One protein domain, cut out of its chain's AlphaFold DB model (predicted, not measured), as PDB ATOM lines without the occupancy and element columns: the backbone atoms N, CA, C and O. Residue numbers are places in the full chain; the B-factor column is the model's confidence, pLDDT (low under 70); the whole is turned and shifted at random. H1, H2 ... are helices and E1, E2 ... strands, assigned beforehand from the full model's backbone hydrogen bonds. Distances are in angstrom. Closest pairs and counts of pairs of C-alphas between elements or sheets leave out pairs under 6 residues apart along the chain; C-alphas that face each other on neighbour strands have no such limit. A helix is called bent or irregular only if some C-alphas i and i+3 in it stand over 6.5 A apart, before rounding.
ATOM      1  N   GLU A  41      13.896   4.084   5.107       82.50
ATOM      2  CA  GLU A  41      13.240   4.941   6.103       82.50
ATOM      3  C   GLU A  41      11.814   5.369   5.704       82.50
ATOM      4  O   GLU A  41      10.970   5.673   6.553       82.50
ATOM      5  N   ASN A  42      11.503   5.357   4.406       84.94
ATOM      6  CA  ASN A  42      10.180   5.695   3.894       84.94
ATOM      7  C   ASN A  42       9.181   4.546   4.052       84.94
ATOM      8  O   ASN A  42       7.960   4.763   4.038       84.94
ATOM      9  N   VAL A  43       9.664   3.325   4.262       85.19
ATOM     10  CA  VAL A  43       8.844   2.126   4.387       85.19
ATOM     11  C   VAL A  43       8.596   1.818   5.860       85.19
ATOM     12  O   VAL A  43       9.464   1.940   6.713       85.19
ATOM     13  N   LYS A  44       7.353   1.459   6.192       85.81
ATOM     14  CA  LYS A  44       7.026   0.979   7.537       85.81
ATOM     15  C   LYS A  44       7.197  -0.533   7.552       85.81
ATOM     16  O   LYS A  44       6.387  -1.226   6.931       85.81
ATOM     17  N   ALA A  45       8.208  -1.020   8.254       90.56
ATOM     18  CA  ALA A  45       8.453  -2.443   8.392       90.56
ATOM     19  C   ALA A  45       8.851  -2.804   9.821       90.56
ATOM     20  O   ALA A  45       9.442  -1.996  10.522       90.56
ATOM     21  N   GLU A  46       8.525  -4.027  10.215       90.06
ATOM     22  CA  GLU A  46       8.926  -4.628  11.481       90.06
ATOM     23  C   GLU A  46       9.777  -5.860  11.204       90.06
ATOM     24  O   GLU A  46       9.466  -6.649  10.314       90.06
ATOM     25  N   PHE A  47      10.826  -6.058  11.989       92.25
ATOM     26  CA  PHE A  47      11.565  -7.303  12.037       92.25
ATOM     27  C   PHE A  47      11.046  -8.152  13.196       92.25
ATOM     28  O   PHE A  47      11.210  -7.791  14.363       92.25
ATOM     29  N   ILE A  48      10.417  -9.284  12.889       91.00
ATOM     30  CA  ILE A  48       9.805 -10.180  13.874       91.00
ATOM     31  C   ILE A  48      10.318 -11.594  13.624       91.00
ATOM     32  O   ILE A  48      10.046 -12.181  12.582       91.00
ATOM     33  N   LEU A  49      11.038 -12.158  14.601       87.19
ATOM     34  CA  LEU A  49      11.517 -13.551  14.566       87.19
ATOM     35  C   LEU A  49      12.275 -13.919  13.276       87.19
ATOM     36  O   LEU A  49      12.098 -15.003  12.725       87.19
ATOM     37  N   GLY A  50      13.117 -13.014  12.778       88.75
ATOM     38  CA  GLY A  50      13.854 -13.226  11.534       88.75
ATOM     39  C   GLY A  50      13.192 -12.612  10.302       88.75
ATOM     40  O   GLY A  50      13.877 -12.396   9.308       88.75
ATOM     41  N   GLU A  51      11.895 -12.324  10.323       89.88
ATOM     42  CA  GLU A  51      11.137 -11.929   9.133       89.88
ATOM     43  C   GLU A  51      10.862 -10.429   9.075       89.88
ATOM     44  O   GLU A  51      10.602  -9.801  10.097       89.88
ATOM     45  N   ILE A  52      10.888  -9.864   7.863       91.44
ATOM     46  CA  ILE A  52      10.517  -8.469   7.619       91.44
ATOM     47  C   ILE A  52       9.031  -8.424   7.261       91.44
ATOM     48  O   ILE A  52       8.611  -8.951   6.230       91.44
ATOM     49  N   VAL A  53       8.244  -7.767   8.103       89.94
ATOM     50  CA  VAL A  53       6.807  -7.566   7.940       89.94
ATOM     51  C   VAL A  53       6.561  -6.135   7.492       89.94
ATOM     52  O   VAL A  53       6.767  -5.187   8.243       89.94
ATOM     53  N   TYR A  54       6.093  -5.969   6.260       88.50
ATOM     54  CA  TYR A  54       5.747  -4.660   5.715       88.50
ATOM     55  C   TYR A  54       4.321  -4.266   6.093       88.50
ATOM     56  O   TYR A  54       3.383  -5.055   5.961       88.50
ATOM     57  N   HIS A  55       4.139  -3.017   6.515       83.94
ATOM     58  CA  HIS A  55       2.829  -2.497   6.884       83.94
ATOM     59  C   HIS A  55       2.207  -1.672   5.763       83.94
ATOM     60  O   HIS A  55       2.853  -0.841   5.123       83.94
ATOM     61  N   SER A  56       0.901  -1.858   5.586       80.75
ATOM     62  CA  SER A  56       0.085  -1.001   4.735       80.75
ATOM     63  C   SER A  56      -0.056   0.411   5.327       80.75
ATOM     64  O   SER A  56       0.190   0.624   6.524       80.75
ATOM     65  N   PRO A  57      -0.459   1.401   4.507       84.31
ATOM     66  CA  PRO A  57      -0.732   2.748   4.989       84.31
ATOM     67  C   PRO A  57      -1.703   2.752   6.174       84.31
ATOM     68  O   PRO A  57      -2.681   2.004   6.216       84.31
ATOM     69  N   ILE A  58      -1.449   3.633   7.140       86.12
ATOM     70  CA  ILE A  58      -2.281   3.747   8.339       86.12
ATOM     71  C   ILE A  58      -3.654   4.298   7.941       86.12
ATOM     72  O   ILE A  58      -3.764   5.402   7.409       86.12
ATOM     73  N   TYR A  59      -4.727   3.565   8.249       91.25
ATOM     74  CA  TYR A  59      -6.076   4.092   8.040       91.25
ATOM     75  C   TYR A  59      -6.341   5.305   8.934       91.25
ATOM     76  O   TYR A  59      -6.011   5.302  10.124       91.25
ATOM     77  N   ARG A  60      -7.070   6.293   8.400       93.94
ATOM     78  CA  ARG A  60      -7.443   7.534   9.103       93.94
ATOM     79  C   ARG A  60      -7.995   7.300  10.512       93.94
ATOM     80  O   ARG A  60      -7.650   8.035  11.428       93.94
ATOM     81  N   ARG A  61      -8.832   6.276  10.709       94.81
ATOM     82  CA  ARG A  61      -9.404   5.947  12.029       94.81
ATOM     83  C   ARG A  61      -8.345   5.575  13.071       94.81
ATOM     84  O   ARG A  61      -8.471   5.980  14.220       94.81
ATOM     85  N   HIS A  62      -7.308   4.841  12.668       92.31
ATOM     86  CA  HIS A  62      -6.219   4.450  13.562       92.31
ATOM     87  C   HIS A  62      -5.344   5.658  13.872       92.31
ATOM     88  O   HIS A  62      -5.041   5.896  15.033       92.31
ATOM     89  N   TRP A  63      -5.040   6.470  12.855       91.25
ATOM     90  CA  TRP A  63      -4.321   7.728  13.036       91.25
ATOM     91  C   TRP A  63      -5.033   8.662  14.029       91.25
ATOM     92  O   TRP A  63      -4.418   9.113  14.988       91.25
ATOM     93  N   MET A  64      -6.346   8.887  13.878       94.12
ATOM     94  CA  MET A  64      -7.111   9.721  14.819       94.12
ATOM     95  C   MET A  64      -7.079   9.170  16.250       94.12
ATOM     96  O   MET A  64      -6.885   9.931  17.195       94.12
ATOM     97  N   ALA A  65      -7.264   7.857  16.416       94.31
ATOM     98  CA  ALA A  65      -7.248   7.229  17.732       94.31
ATOM     99  C   ALA A  65      -5.881   7.389  18.417       94.31
ATOM    100  O   ALA A  65      -5.816   7.848  19.557       94.31
ATOM    101  N   SER A  66      -4.792   7.079  17.708       91.81
ATOM    102  CA  SER A  66      -3.432   7.197  18.241       91.81
ATOM    103  C   SER A  66      -3.061   8.643  18.575       91.81
ATOM    104  O   SER A  66      -2.464   8.888  19.625       91.81
ATOM    105  N   THR A  67      -3.461   9.608  17.742       92.44
ATOM    106  CA  THR A  67      -3.250  11.040  18.004       92.44
ATOM    107  C   THR A  67      -3.966  11.492  19.275       92.44
ATOM    108  O   THR A  67      -3.351  12.148  20.116       92.44
ATOM    109  N   ASN A  68      -5.232  11.107  19.463       94.56
ATOM    110  CA  ASN A  68      -5.996  11.478  20.658       94.56
ATOM    111  C   ASN A  68      -5.368  10.889  21.927       94.56
ATOM    112  O   ASN A  68      -5.150  11.610  22.895       94.56
ATOM    113  N   ILE A  69      -5.005   9.602  21.905       94.75
ATOM    114  CA  ILE A  69      -4.355   8.943  23.049       94.75
ATOM    115  C   ILE A  69      -3.025   9.627  23.384       94.75
ATOM    116  O   ILE A  69      -2.746   9.915  24.545       94.75
ATOM    117  N   THR A  70      -2.206   9.909  22.370       93.75
ATOM    118  CA  THR A  70      -0.881  10.507  22.573       93.75
ATOM    119  C   THR A  70      -0.985  11.931  23.118       93.75
ATOM    120  O   THR A  70      -0.197  12.303  23.988       93.75
ATOM    121  N   THR A  71      -1.970  12.704  22.654       93.88
ATOM    122  CA  THR A  71      -2.224  14.080  23.116       93.88
ATOM    123  C   THR A  71      -2.500  14.138  24.617       93.88
ATOM    124  O   THR A  71      -1.983  15.028  25.285       93.88
ATOM    125  N   GLU A  72      -3.229  13.163  25.159       94.38
ATOM    126  CA  GLU A  72      -3.539  13.098  26.594       94.38
ATOM    127  C   GLU A  72      -2.402  12.471  27.420       94.38
ATOM    128  O   GLU A  72      -2.074  12.927  28.517       94.38
ATOM    129  N   LEU A  73      -1.754  11.429  26.891       96.06
ATOM    130  CA  LEU A  73      -0.733  10.674  27.622       96.06
ATOM    131  C   LEU A  73       0.590  11.442  27.759       96.06
ATOM    132  O   LEU A  73       1.253  11.384  28.800       96.06
ATOM    133  N   LEU A  74       0.998  12.152  26.706       94.81
ATOM    134  CA  LEU A  74       2.309  12.792  26.633       94.81
ATOM    135  C   LEU A  74       2.510  13.884  27.707       94.81
ATOM    136  O   LEU A  74       3.566  13.868  28.350       94.81
ATOM    137  N   PRO A  75       1.552  14.800  27.968       95.31
ATOM    138  CA  PRO A  75       1.663  15.771  29.056       95.31
ATOM    139  C   PRO A  75       1.814  15.108  30.426       95.31
ATOM    140  O   PRO A  75       2.684  15.507  31.199       95.31
ATOM    141  N   TYR A  76       1.029  14.062  30.704       96.94
ATOM    142  CA  TYR A  76       1.083  13.342  31.976       96.94
ATOM    143  C   TYR A  76       2.450  12.690  32.210       96.94
ATOM    144  O   TYR A  76       3.057  12.881  33.266       96.94
ATOM    145  N   VAL A  77       2.979  11.972  31.214       97.38
ATOM    146  CA  VAL A  77       4.302  11.333  31.308       97.38
ATOM    147  C   VAL A  77       5.406  12.367  31.516       97.38
ATOM    148  O   VAL A  77       6.297  12.152  32.339       97.38
ATOM    149  N   ARG A  78       5.334  13.506  30.813       95.62
ATOM    150  CA  ARG A  78       6.301  14.605  30.955       95.62
ATOM    151  C   ARG A  78       6.243  15.246  32.339       95.62
ATOM    152  O   ARG A  78       7.285  15.387  32.971       95.62
ATOM    153  N   ALA A  79       5.050  15.592  32.821       97.75
ATOM    154  CA  ALA A  79       4.859  16.229  34.124       97.75
ATOM    155  C   ALA A  79       5.361  15.348  35.280       97.75
ATOM    156  O   ALA A  79       5.965  15.849  36.225       97.75
ATOM    157  N   ASN A  80       5.175  14.031  35.165       98.19
ATOM    158  CA  ASN A  80       5.539  13.061  36.199       98.19
ATOM    159  C   ASN A  80       6.916  12.404  35.985       98.19
ATOM    160  O   ASN A  80       7.302  11.536  36.763       98.19
ATOM    161  N   LYS A  81       7.670  12.799  34.948       96.94
ATOM    162  CA  LYS A  81       8.998  12.246  34.611       96.94
ATOM    163  C   LYS A  81       9.009  10.714  34.462       96.94
ATOM    164  O   LYS A  81       9.958  10.052  34.870       96.94
ATOM    165  N   LEU A  82       7.972  10.152  33.838       97.12
ATOM    166  CA  LEU A  82       7.765   8.696  33.738       97.12
ATOM    167  C   LEU A  82       8.469   8.041  32.537       97.12
ATOM    168  O   LEU A  82       8.216   6.881  32.228       97.12
ATOM    169  N   GLY A  83       9.338   8.774  31.837       93.56
ATOM    170  CA  GLY A  83      10.073   8.281  30.673       93.56
ATOM    171  C   GLY A  83       9.693   9.003  29.384       93.56
ATOM    172  O   GLY A  83       9.560  10.229  29.364       93.56
ATOM    173  N   ARG A  84       9.584   8.253  28.282       88.69
ATOM    174  CA  ARG A  84       9.356   8.789  26.932       88.69
ATOM    175  C   ARG A  84       8.147   8.119  26.291       88.69
ATOM    176  O   ARG A  84       8.010   6.904  26.354       88.69
ATOM    177  N   VAL A  85       7.315   8.925  25.641       89.44
ATOM    178  CA  VAL A  85       6.244   8.472  24.747       89.44
ATOM    179  C   VAL A  85       6.569   9.009  23.364       89.44
ATOM    180  O   VAL A  85       6.874  10.193  23.217       89.44
ATOM    181  N   ALA A  86       6.522   8.129  22.375       80.62
ATOM    182  CA  ALA A  86       6.684   8.460  20.973       80.62
ATOM    183  C   ALA A  86       5.553   7.800  20.185       80.62
ATOM    184  O   ALA A  86       5.047   6.742  20.555       80.62
ATOM    185  N   TYR A  87       5.161   8.457  19.109       75.00
ATOM    186  CA  TYR A  87       4.159   8.010  18.161       75.00
ATOM    187  C   TYR A  87       4.718   8.427  16.810       75.00
ATOM    188  O   TYR A  87       4.768   9.623  16.565       75.00
ATOM    189  N   GLU A  88       5.285   7.480  16.053       71.81
ATOM    190  CA  GLU A  88       5.663   7.580  14.631       71.81
ATOM    191  C   GLU A  88       6.513   6.357  14.207       71.81
ATOM    192  O   GLU A  88       6.740   5.442  15.005       71.81
ATOM    193  N   LYS A  89       6.979   6.329  12.948       72.56
ATOM    194  CA  LYS A  89       7.999   5.398  12.418       72.56
ATOM    195  C   LYS A  89       9.392   5.583  13.058       72.56
ATOM    196  O   LYS A  89      10.329   6.003  12.391       72.56
ATOM    197  N   VAL A  90       9.526   5.339  14.360       80.31
ATOM    198  CA  VAL A  90      10.817   5.445  15.060       80.31
ATOM    199  C   VAL A  90      11.434   4.071  15.212       80.31
ATOM    200  O   VAL A  90      10.812   3.214  15.835       80.31
ATOM    201  N   MET A  91      12.671   3.912  14.737       84.06
ATOM    202  CA  MET A  91      13.361   2.645  14.903       84.06
ATOM    203  C   MET A  91      13.637   2.355  16.384       84.06
ATOM    204  O   MET A  91      14.313   3.144  17.055       84.06
ATOM    205  N   ILE A  92      13.113   1.247  16.907       87.44
ATOM    206  CA  ILE A  92      13.332   0.810  18.290       87.44
ATOM    207  C   ILE A  92      13.652  -0.677  18.356       87.44
ATOM    208  O   ILE A  92      13.094  -1.490  17.627       87.44
ATOM    209  N   ARG A  93      14.506  -1.031  19.317       88.38
ATOM    210  CA  ARG A  93      14.855  -2.418  19.608       88.38
ATOM    211  C   ARG A  93      14.114  -2.917  20.835       88.38
ATOM    212  O   ARG A  93      14.271  -2.371  21.929       88.38
ATOM    213  N   LEU A  94      13.357  -3.992  20.658       86.56
ATOM    214  CA  LEU A  94      12.713  -4.745  21.727       86.56
ATOM    215  C   LEU A  94      13.333  -6.147  21.818       86.56
ATOM    216  O   LEU A  94      14.182  -6.549  21.019       86.56
ATOM    217  N   THR A  95      12.931  -6.919  22.825       84.19
ATOM    218  CA  THR A  95      13.466  -8.270  23.053       84.19
ATOM    219  C   THR A  95      13.158  -9.236  21.912       84.19
ATOM    220  O   THR A  95      13.974 -10.109  21.629       84.19
ATOM    221  N   ARG A  96      12.002  -9.096  21.250       80.25
ATOM    222  CA  ARG A  96      11.564 -10.004  20.175       80.25
ATOM    223  C   ARG A  96      11.465  -9.376  18.796       80.25
ATOM    224  O   ARG A  96      11.444 -10.115  17.816       80.25
ATOM    225  N   ASN A  97      11.367  -8.061  18.731       87.19
ATOM    226  CA  ASN A  97      11.115  -7.357  17.494       87.19
ATOM    227  C   ASN A  97      11.910  -6.064  17.432       87.19
ATOM    228  O   ASN A  97      12.236  -5.460  18.455       87.19
ATOM    229  N   ASP A  98      12.179  -5.654  16.209       88.69
ATOM    230  CA  ASP A  98      12.667  -4.328  15.895       88.69
ATOM    231  C   ASP A  98      11.616  -3.677  14.997       88.69
ATOM    232  O   ASP A  98      11.059  -4.321  14.111       88.69
ATOM    233  N   TYR A  99      11.288  -2.433  15.295       82.06
ATOM    234  CA  TYR A  99      10.401  -1.586  14.496       82.06
ATOM    235  C   TYR A  99      11.246  -0.471  13.903       82.06
ATOM    236  O   TYR A  99      12.240  -0.152  14.590       82.06
TER     237      TYR A  99
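Overview. This is residues 41 to 99 of the 99 residues of an uncharacterized protein of Cytophagales bacterium (UniProt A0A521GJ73). A small hairpin of two strands, E1 and E2, lies at one end of a loose, open frame, and one long helix, H1, makes the other side. From H1 the tail, residues 80 to 99, runs back to the hairpin, where residues 97 to 98 pair antiparallel with residues 47 to 48 of E1. The printed part has 59 residues with two named strands and one named helix, in the order E1, E2, H1; the sheet, order E1 - E2, is antiparallel. The class is mixed, helices and strands, with under half of the residues in named elements. The whole is loose, with a radius of gyration of the C-alphas of 13.8 A and spans of 38 by 29 by 17 A.

Along the chain. Find C-alpha 45 at (8.453, -2.443, 8.392), where E1 begins; it runs to residue 48, 9.6 A. E2 covers residues 51 to 54, 9.7 A. H1 runs from residue 60 to residue 79, 29.2 A, and ends with C-alpha 79 at (4.859, 16.229, 34.124).

Arrangement. Look first at the hairpin of E1 and E2, antiparallel at 153 degrees. C-alphas 45 and 54 face each other at 4.4 A, and N 48 and O 51 are within hydrogen-bond range at 2.8 A. A tight link of 5 residues joins E2 to H1, while E1 and H1 are apart. H1 has a kink of 27 degrees near residue 72; it is neither bent nor irregular, but only just: C-alphas 72 and 75 are 6.3 A apart. In H1, 14 of 16 O i to N i+4 pairs are within hydrogen-bond range.

Size, cuts and confidence. The C-alphas of Gly 50 and Ala 79, the two farthest apart, are 38.2 A from each other. The printed part has no cut and no long link between named elements; residues 80 to 99 hold no named element. Mean pLDDT of the printed part is 89.3, and no printed residue is under 70.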